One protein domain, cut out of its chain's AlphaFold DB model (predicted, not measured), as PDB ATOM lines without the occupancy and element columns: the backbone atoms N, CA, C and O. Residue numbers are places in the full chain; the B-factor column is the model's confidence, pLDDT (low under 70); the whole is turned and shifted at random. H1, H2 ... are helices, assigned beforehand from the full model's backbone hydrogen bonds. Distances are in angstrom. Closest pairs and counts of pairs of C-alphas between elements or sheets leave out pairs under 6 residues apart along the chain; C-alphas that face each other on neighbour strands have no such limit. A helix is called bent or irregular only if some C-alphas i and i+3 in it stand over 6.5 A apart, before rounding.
ATOM      1  N   ASP A   8     -37.345  31.091 -36.659       76.88
ATOM      2  CA  ASP A   8     -37.950  29.807 -37.052       76.88
ATOM      3  C   ASP A   8     -36.879  28.711 -37.170       76.88
ATOM      4  O   ASP A   8     -37.038  27.572 -36.730       76.88
ATOM      5  N   ASN A   9     -35.708  29.107 -37.659       70.12
ATOM      6  CA  ASN A   9     -34.587  28.223 -37.928       70.12
ATOM      7  C   ASN A   9     -33.933  27.641 -36.660       70.12
ATOM      8  O   ASN A   9     -33.201  26.647 -36.703       70.12
ATOM      9  N   PHE A  10     -34.222  28.259 -35.513       75.50
ATOM     10  CA  PHE A  10     -33.782  27.838 -34.186       75.50
ATOM     11  C   PHE A  10     -34.913  27.219 -33.351       75.50
ATOM     12  O   PHE A  10     -34.659  26.772 -32.234       75.50
ATOM     13  N   THR A  11     -36.141  27.147 -33.876       78.69
ATOM     14  CA  THR A  11     -37.310  26.628 -33.151       78.69
ATOM     15  C   THR A  11     -37.910  25.405 -33.840       78.69
ATOM     16  O   THR A  11     -37.879  24.315 -33.265       78.69
ATOM     17  N   SER A  12     -38.355  25.530 -35.092       80.88
ATOM     18  CA  SER A  12     -38.987  24.448 -35.862       80.88
ATOM     19  C   SER A  12     -38.171  23.143 -35.886       80.88
ATOM     20  O   SER A  12     -38.729  22.094 -35.558       80.88
ATOM     21  N   PRO A  13     -36.852  23.146 -36.172       80.50
ATOM     22  CA  PRO A  13     -36.072  21.905 -36.198       80.50
ATOM     23  C   PRO A  13     -35.925  21.217 -34.833       80.50
ATOM     24  O   PRO A  13     -35.702  20.008 -34.785       80.50
ATOM     25  N   PHE A  14     -36.012  21.967 -33.732       82.44
ATOM     26  CA  PHE A  14     -35.702  21.484 -32.382       82.44
ATOM     27  C   PHE A  14     -36.947  21.151 -31.554       82.44
ATOM     28  O   PHE A  14     -36.894  20.245 -30.724       82.44
ATOM     29  N   PHE A  15     -38.063  21.840 -31.802       85.62
ATOM     30  CA  PHE A  15     -39.302  21.704 -31.028       85.62
ATOM     31  C   PHE A  15     -40.522  21.356 -31.890       85.62
ATOM     32  O   PHE A  15     -41.577  21.022 -31.357       85.62
ATOM     33  N   GLY A  16     -40.381  21.404 -33.219       80.88
ATOM     34  CA  GLY A  16     -41.402  20.988 -34.172       80.88
ATOM     35  C   GLY A  16     -41.622  19.472 -34.208       80.88
ATOM     36  O   GLY A  16     -40.876  18.674 -33.634       80.88
ATOM     37  N   LYS A  17     -42.656  19.044 -34.938       80.25
ATOM     38  CA  LYS A  17     -42.935  17.618 -35.143       80.25
ATOM     39  C   LYS A  17     -41.782  16.949 -35.901       80.25
ATOM     40  O   LYS A  17     -41.386  17.419 -36.961       80.25
ATOM     41  N   GLY A  18     -41.296  15.817 -35.388       75.81
ATOM     42  CA  GLY A  18     -40.151  15.115 -35.982       75.81
ATOM     43  C   GLY A  18     -38.819  15.826 -35.734       75.81
ATOM     44  O   GLY A  18     -37.952  15.796 -36.604       75.81
ATOM     45  N   ASN A  19     -38.686  16.488 -34.575       79.81
ATOM     46  CA  ASN A  19     -37.496  17.247 -34.210       79.81
ATOM     47  C   ASN A  19     -36.192  16.443 -34.377       79.81
ATOM     48  O   ASN A  19     -36.147  15.224 -34.189       79.81
ATOM     49  N   VAL A  20     -35.110  17.157 -34.690       79.44
ATOM     50  CA  VAL A  20     -33.800  16.561 -35.001       79.44
ATOM     51  C   VAL A  20     -33.075  15.987 -33.783       79.44
ATOM     52  O   VAL A  20     -32.105  15.252 -33.950       79.44
ATOM     53  N   LEU A  21     -33.510  16.322 -32.565       81.06
ATOM     54  CA  LEU A  21     -32.889  15.836 -31.331       81.06
ATOM     55  C   LEU A  21     -33.261  14.378 -31.047       81.06
ATOM     56  O   LEU A  21     -32.556  13.716 -30.291       81.06
ATOM     57  N   GLY A  22     -34.368  13.879 -31.615       79.75
ATOM     58  CA  GLY A  22     -34.843  12.517 -31.360       79.75
ATOM     59  C   GLY A  22     -35.126  12.250 -29.875       79.75
ATOM     60  O   GLY A  22     -35.099  11.106 -29.433       79.75
ATOM     61  N   ASN A  23     -35.382  13.304 -29.094       81.94
ATOM     62  CA  ASN A  23     -35.555  13.256 -27.640       81.94
ATOM     63  C   ASN A  23     -36.993  12.907 -27.207       81.94
ATOM     64  O   ASN A  23     -37.299  12.964 -26.020       81.94
ATOM     65  N   ASN A  24     -37.874  12.557 -28.155       83.75
ATOM     66  CA  ASN A  24     -39.306  12.285 -27.953       83.75
ATOM     67  C   ASN A  24     -40.087  13.421 -27.269       83.75
ATOM     68  O   ASN A  24     -41.172  13.189 -26.739       83.75
ATOM     69  N   TYR A  25     -39.560  14.646 -27.283       85.56
ATOM     70  CA  TYR A  25     -40.281  15.803 -26.781       85.56
ATOM     71  C   TYR A  25     -41.394  16.205 -27.753       85.56
ATOM     72  O   TYR A  25     -41.158  16.375 -28.953       85.56
ATOM     73  N   THR A  26     -42.600  16.382 -27.218       85.88
ATOM     74  CA  THR A  26     -43.780  16.847 -27.949       85.88
ATOM     75  C   THR A  26     -44.550  17.839 -27.097       85.88
ATOM     76  O   THR A  26     -44.796  17.581 -25.919       85.88
ATOM     77  N   ASN A  27     -44.973  18.939 -27.707       90.50
ATOM     78  CA  ASN A  27     -45.865  19.914 -27.100       90.50
ATOM     79  C   ASN A  27     -46.857  20.382 -28.175       90.50
ATOM     80  O   ASN A  27     -46.457  20.873 -29.237       90.50
ATOM     81  N   ASP A  28     -48.145  20.157 -27.926       90.06
ATOM     82  CA  ASP A  28     -49.200  20.397 -28.914       90.06
ATOM     83  C   ASP A  28     -49.429  21.893 -29.160       90.06
ATOM     84  O   ASP A  28     -49.736  22.281 -30.287       90.06
ATOM     85  N   ASP A  29     -49.186  22.747 -28.166       89.69
ATOM     86  CA  ASP A  29     -49.285  24.200 -28.325       89.69
ATOM     87  C   ASP A  29     -48.145  24.727 -29.206       89.69
ATOM     88  O   ASP A  29     -48.379  25.501 -30.141       89.69
ATOM     89  N   LEU A  30     -46.917  24.235 -28.990       89.31
ATOM     90  CA  LEU A  30     -45.769  24.567 -29.838       89.31
ATOM     91  C   LEU A  30     -45.990  24.106 -31.282       89.31
ATOM     92  O   LEU A  30     -45.878  24.899 -32.217       89.31
ATOM     93  N   THR A  31     -46.302  22.820 -31.468       86.12
ATOM     94  CA  THR A  31     -46.332  22.188 -32.796       86.12
ATOM     95  C   THR A  31     -47.621  22.447 -33.571       86.12
ATOM     96  O   THR A  31     -47.583  22.526 -34.799       86.12
ATOM     97  N   GLY A  32     -48.753  22.574 -32.880       85.44
ATOM     98  CA  GLY A  32     -50.067  22.781 -33.481       85.44
ATOM     99  C   GLY A  32     -50.433  24.247 -33.684       85.44
ATOM    100  O   GLY A  32     -51.243  24.539 -34.563       85.44
ATOM    101  N   THR A  33     -49.834  25.164 -32.914       90.62
ATOM    102  CA  THR A  33     -50.240  26.576 -32.913       90.62
ATOM    103  C   THR A  33     -49.071  27.527 -33.122       90.62
ATOM    104  O   THR A  33     -49.028  28.208 -34.146       90.62
ATOM    105  N   LEU A  34     -48.127  27.598 -32.181       91.50
ATOM    106  CA  LEU A  34     -47.151  28.691 -32.128       91.50
ATOM    107  C   LEU A  34     -46.191  28.677 -33.321       91.50
ATOM    108  O   LEU A  34     -46.071  29.684 -34.015       91.50
ATOM    109  N   ILE A  35     -45.594  27.523 -33.629       89.81
ATOM    110  CA  ILE A  35     -44.694  27.372 -34.784       89.81
ATOM    111  C   ILE A  35     -45.443  27.596 -36.107       89.81
ATOM    112  O   ILE A  35     -44.942  28.236 -37.029       89.81
ATOM    113  N   ALA A  36     -46.677  27.098 -36.219       89.62
ATOM    114  CA  ALA A  36     -47.477  27.304 -37.424       89.62
ATOM    115  C   ALA A  36     -47.841  28.788 -37.623       89.62
ATOM    116  O   ALA A  36     -47.831  29.283 -38.753       89.62
ATOM    117  N   ARG A  37     -48.128  29.513 -36.531       91.12
ATOM    118  CA  ARG A  37     -48.460  30.944 -36.546       91.12
ATOM    119  C   ARG A  37     -47.262  31.794 -36.965       91.12
ATOM    120  O   ARG A  37     -47.425  32.658 -37.827       91.12
ATOM    121  N   THR A  38     -46.065  31.511 -36.446       90.75
ATOM    122  CA  THR A  38     -44.841  32.217 -36.862       90.75
ATOM    123  C   THR A  38     -44.473  31.928 -38.317       90.75
ATOM    124  O   THR A  38     -44.065  32.842 -39.038       90.75
ATOM    125  N   ALA A  39     -44.670  30.693 -38.788       87.50
ATOM    126  CA  ALA A  39     -44.431  30.316 -40.181       87.50
ATOM    127  C   ALA A  39     -45.399  31.004 -41.161       87.50
ATOM    128  O   ALA A  39     -44.997  31.393 -42.258       87.50
ATOM    129  N   ALA A  40     -46.664  31.184 -40.766       90.25
ATOM    130  CA  ALA A  40     -47.689  31.837 -41.583       90.25
ATOM    131  C   ALA A  40     -47.604  33.378 -41.583       90.25
ATOM    132  O   ALA A  40     -48.270  34.028 -42.391       90.25
ATOM    133  N   GLN A  41     -46.812  33.973 -40.690       91.38
ATOM    134  CA  GLN A  41     -46.685  35.421 -40.563       91.38
ATOM    135  C   GLN A  41     -45.627  35.987 -41.526       91.38
ATOM    136  O   GLN A  41     -44.439  35.681 -41.428       91.38
ATOM    137  N   SER A  42     -46.055  36.865 -42.437       89.25
ATOM    138  CA  SER A  42     -45.174  37.528 -43.407       89.25
ATOM    139  C   SER A  42     -44.375  38.689 -42.812       89.25
ATOM    140  O   SER A  42     -43.252  38.946 -43.243       89.25
ATOM    141  N   ASP A  43     -44.942  39.404 -41.840       89.56
ATOM    142  CA  ASP A  43     -44.245  40.465 -41.119       89.56
ATOM    143  C   ASP A  43     -43.440  39.878 -39.954       89.56
ATOM    144  O   ASP A  43     -43.971  39.555 -38.892       89.56
ATOM    145  N   ARG A  44     -42.122  39.773 -40.140       85.88
ATOM    146  CA  ARG A  44     -41.209  39.224 -39.126       85.88
ATOM    147  C   ARG A  44     -41.147  40.053 -37.846       85.88
ATOM    148  O   ARG A  44     -40.758  39.528 -36.808       85.88
ATOM    149  N   THR A  45     -41.564  41.317 -37.867       88.25
ATOM    150  CA  THR A  45     -41.649  42.113 -36.636       88.25
ATOM    151  C   THR A  45     -42.844  41.709 -35.769       88.25
ATOM    152  O   THR A  45     -42.802  41.872 -34.550       88.25
ATOM    153  N   ALA A  46     -43.871  41.091 -36.364       90.38
ATOM    154  CA  ALA A  46     -45.077  40.649 -35.673       90.38
ATOM    155  C   ALA A  46     -44.939  39.271 -34.997       90.38
ATOM    156  O   ALA A  46     -45.792  38.909 -34.192       90.38
ATOM    157  N   THR A  47     -43.874  38.505 -35.271       91.75
ATOM    158  CA  THR A  47     -43.658  37.170 -34.672       91.75
ATOM    159  C   THR A  47     -42.999  37.204 -33.291       91.75
ATOM    160  O   THR A  47     -42.831  36.164 -32.663       91.75
ATOM    161  N   GLY A  48     -42.591  38.384 -32.810       91.62
ATOM    162  CA  GLY A  48     -41.878  38.542 -31.538       91.62
ATOM    163  C   GLY A  48     -42.591  37.925 -30.323       91.62
ATOM    164  O   GLY A  48     -41.954  37.155 -29.607       91.62
ATOM    165  N   PRO A  49     -43.890  38.209 -30.094       93.94
ATOM    166  CA  PRO A  49     -44.638  37.636 -28.973       93.94
ATOM    167  C   PRO A  49     -44.702  36.104 -29.008       93.94
ATOM    168  O   PRO A  49     -44.481  35.459 -27.991       93.94
ATOM    169  N   ASP A  50     -44.923  35.525 -30.188       93.00
ATOM    170  CA  ASP A  50     -45.006  34.073 -30.370       93.00
ATOM    171  C   ASP A  50     -43.671  33.397 -30.055       93.00
ATOM    172  O   ASP A  50     -43.627  32.377 -29.373       93.00
ATOM    173  N   TYR A  51     -42.560  33.984 -30.511       93.12
ATOM    174  CA  TYR A  51     -41.230  33.468 -30.197       93.12
ATOM    175  C   TYR A  51     -40.853  33.631 -28.726       93.12
ATOM    176  O   TYR A  51     -40.074  32.819 -28.228       93.12
ATOM    177  N   ALA A  52     -41.375  34.648 -28.036       92.88
ATOM    178  CA  ALA A  52     -41.206  34.774 -26.592       92.88
ATOM    179  C   ALA A  52     -41.944  33.641 -25.862       92.88
ATOM    180  O   ALA A  52     -41.338  32.948 -25.055       92.88
ATOM    181  N   GLU A  53     -43.196  33.371 -26.237       94.06
ATOM    182  CA  GLU A  53     -43.994  32.282 -25.658       94.06
ATOM    183  C   GLU A  53     -43.363  30.903 -25.914       94.06
ATOM    184  O   GLU A  53     -43.266  30.076 -25.007       94.06
ATOM    185  N   ILE A  54     -42.839  30.667 -27.125       92.00
ATOM    186  CA  ILE A  54     -42.073  29.450 -27.434       92.00
ATOM    187  C   ILE A  54     -40.867  29.314 -26.492       92.00
ATOM    188  O   ILE A  54     -40.608  28.224 -25.977       92.00
ATOM    189  N   GLN A  55     -40.119  30.399 -26.269       91.06
ATOM    190  CA  GLN A  55     -38.942  30.384 -25.399       91.06
ATOM    191  C   GLN A  55     -39.304  30.156 -23.931       91.06
ATOM    192  O   GLN A  55     -38.593  29.406 -23.266       91.06
ATOM    193  N   ASP A  56     -40.409  30.723 -23.450       94.00
ATOM    194  CA  ASP A  56     -40.897  30.510 -22.085       94.00
ATOM    195  C   ASP A  56     -41.260  29.036 -21.850       94.00
ATOM    196  O   ASP A  56     -40.785  28.428 -20.888       94.00
ATOM    197  N   ILE A  57     -42.002  28.417 -22.777       92.25
ATOM    198  CA  ILE A  57     -42.353  26.988 -22.706       92.25
ATOM    199  C   ILE A  57     -41.093  26.116 -22.686       92.25
ATOM    200  O   ILE A  57     -40.981  25.186 -21.882       92.25
ATOM    201  N   VAL A  58     -40.129  26.395 -23.566       89.25
ATOM    202  CA  VAL A  58     -38.872  25.637 -23.633       89.25
ATOM    203  C   VAL A  58     -38.044  25.827 -22.359       89.25
ATOM    204  O   VAL A  58     -37.455  24.863 -21.870       89.25
ATOM    205  N   ALA A  59     -38.009  27.035 -21.797       89.50
ATOM    206  CA  ALA A  59     -37.293  27.322 -20.558       89.50
ATOM    207  C   ALA A  59     -37.922  26.621 -19.346       89.50
ATOM    208  O   ALA A  59     -37.194  26.140 -18.479       89.50
ATOM    209  N   GLU A  60     -39.252  26.522 -19.295       91.44
ATOM    210  CA  GLU A  60     -39.970  25.837 -18.220       91.44
ATOM    211  C   GLU A  60     -39.851  24.309 -18.327       91.44
ATOM    212  O   GLU A  60     -39.624  23.622 -17.330       91.44
ATOM    213  N   GLN A  61     -39.972  23.765 -19.540       90.94
ATOM    214  CA  GLN A  61     -40.022  22.317 -19.765       90.94
ATOM    215  C   GLN A  61     -38.643  21.675 -19.964       90.94
ATOM    216  O   GLN A  61     -38.530  20.452 -19.902       90.94
ATOM    217  N   LEU A  62     -37.602  22.481 -20.206       87.94
ATOM    218  CA  LEU A  62     -36.207  22.061 -20.392       87.94
ATOM    219  C   LEU A  62     -36.029  20.825 -21.305       87.94
ATOM    220  O   LEU A  62     -35.313  19.887 -20.942       87.94
TER     221      LEU A  62
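What this domain is: This is residues 8 to 62 of the 101 residues of the protein "Peptide/nickel transport system substrate-binding protein" of Streptomyces sp. yr375 (UniProt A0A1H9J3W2). The domain is a helical hairpin, H2 and H3 side by side and running opposite ways, with the short helix H1 near H2. A long loop, residues 16 to 27, swings out from H1 and comes back to the start of H2 at one end of the long axis, while residues 40 to 45, at the turn of the hairpin, stick out at the other end. The printed part has 55 residues with three named helices, in the order H1, H2, H3 along the chain, and no named strand; the class is all helix. It is compact, with a radius of gyration of the C-alphas of 10.7 A, and its outline is elongated, spanning 32 by 21 by 17 A along the three main axes.

Where its parts are: The printed part begins at Asp 8, whose C-alpha is at (-37.950, 29.807, -37.052). H1 is the first named element, residues 12 to 15, from Ser 12 with its C-alpha at (-38.987, 24.448, -35.862) to Phe 15; its first and last C-alphas are 5.6 A apart. Residues 16 to 27 hold no named element. H2 then takes residues 28 to 40, from Asp 28 to Ala 40, 13 residues, and measures 17.1 A from first to last C-alpha; its C-alpha 28 is at (-49.200, 20.397, -28.914). H2 is irregular: C-alphas 32 and 35 are 7.2 A apart, where about 5 A is found in a regular helix, and its line is a rough one. After residues 41 to 47 comes H3, residues 48 to 61, from Gly 48 to Gln 61. It is the longest helix with 14 residues, measures 20.1 A from first to last C-alpha, and ends with C-alpha 61 at (-40.022, 22.317, -19.765). No helix is bent.

How they stand to each other: H2 touches both of the other helices. H1 and H2 only just touch, with 3 pairs of C-alphas within 8 A. Their closest C-alphas are those of Ser 12 and Ile 35, 6.5 A apart, and H2 touches H1 with residues 30 to 35 alone. The centres of H1 and H2 are 10.8 A apart. H2 and H3 touch with 7 pairs of C-alphas within 8 A; the closest are those of Leu 34 and Asp 50, 6.1 A apart. On H3, residues 50 to 54 alone touch H2. The lines of H2 and H3 stand at a shallow tilt of 25 degrees, and the two run opposite ways as a helical hairpin, with their centres 11.5 A apart. H1 and H3 are apart, but only just: their closest C-alphas are 8.4 A apart. In the backbone of H3, every pair of O of residue i and N of residue i+4 is within hydrogen-bond range; in H2, 6 of 9 such pairs are, and H1 with 4 residues is too short for such a pair.

The domain as a whole: The two C-alphas farthest apart are those of Asn 23, in the link from H1 to H2, and Asp 43, in the link from H2 to H3, at 31.6 A. The first and last printed C-alphas, those of Asp 8 and Leu 62, are 18.5 A apart. The link from H1 to H2, with 12 residues, is long; the C-alphas of these residues lie 6 to 16 A from the mean of all C-alphas. The link from H2 to H3, with 7 residues, is short but not tight. Residues 40 to 45, of which Ala 40 belongs to H2, stand free. The printed part has no cut from residue 8 to residue 62. The mean pLDDT of the printed part is 86.9, and no printed residue is under 70; among the helices, H1 has a mean of 82, H2 of 89 and H3 of 92.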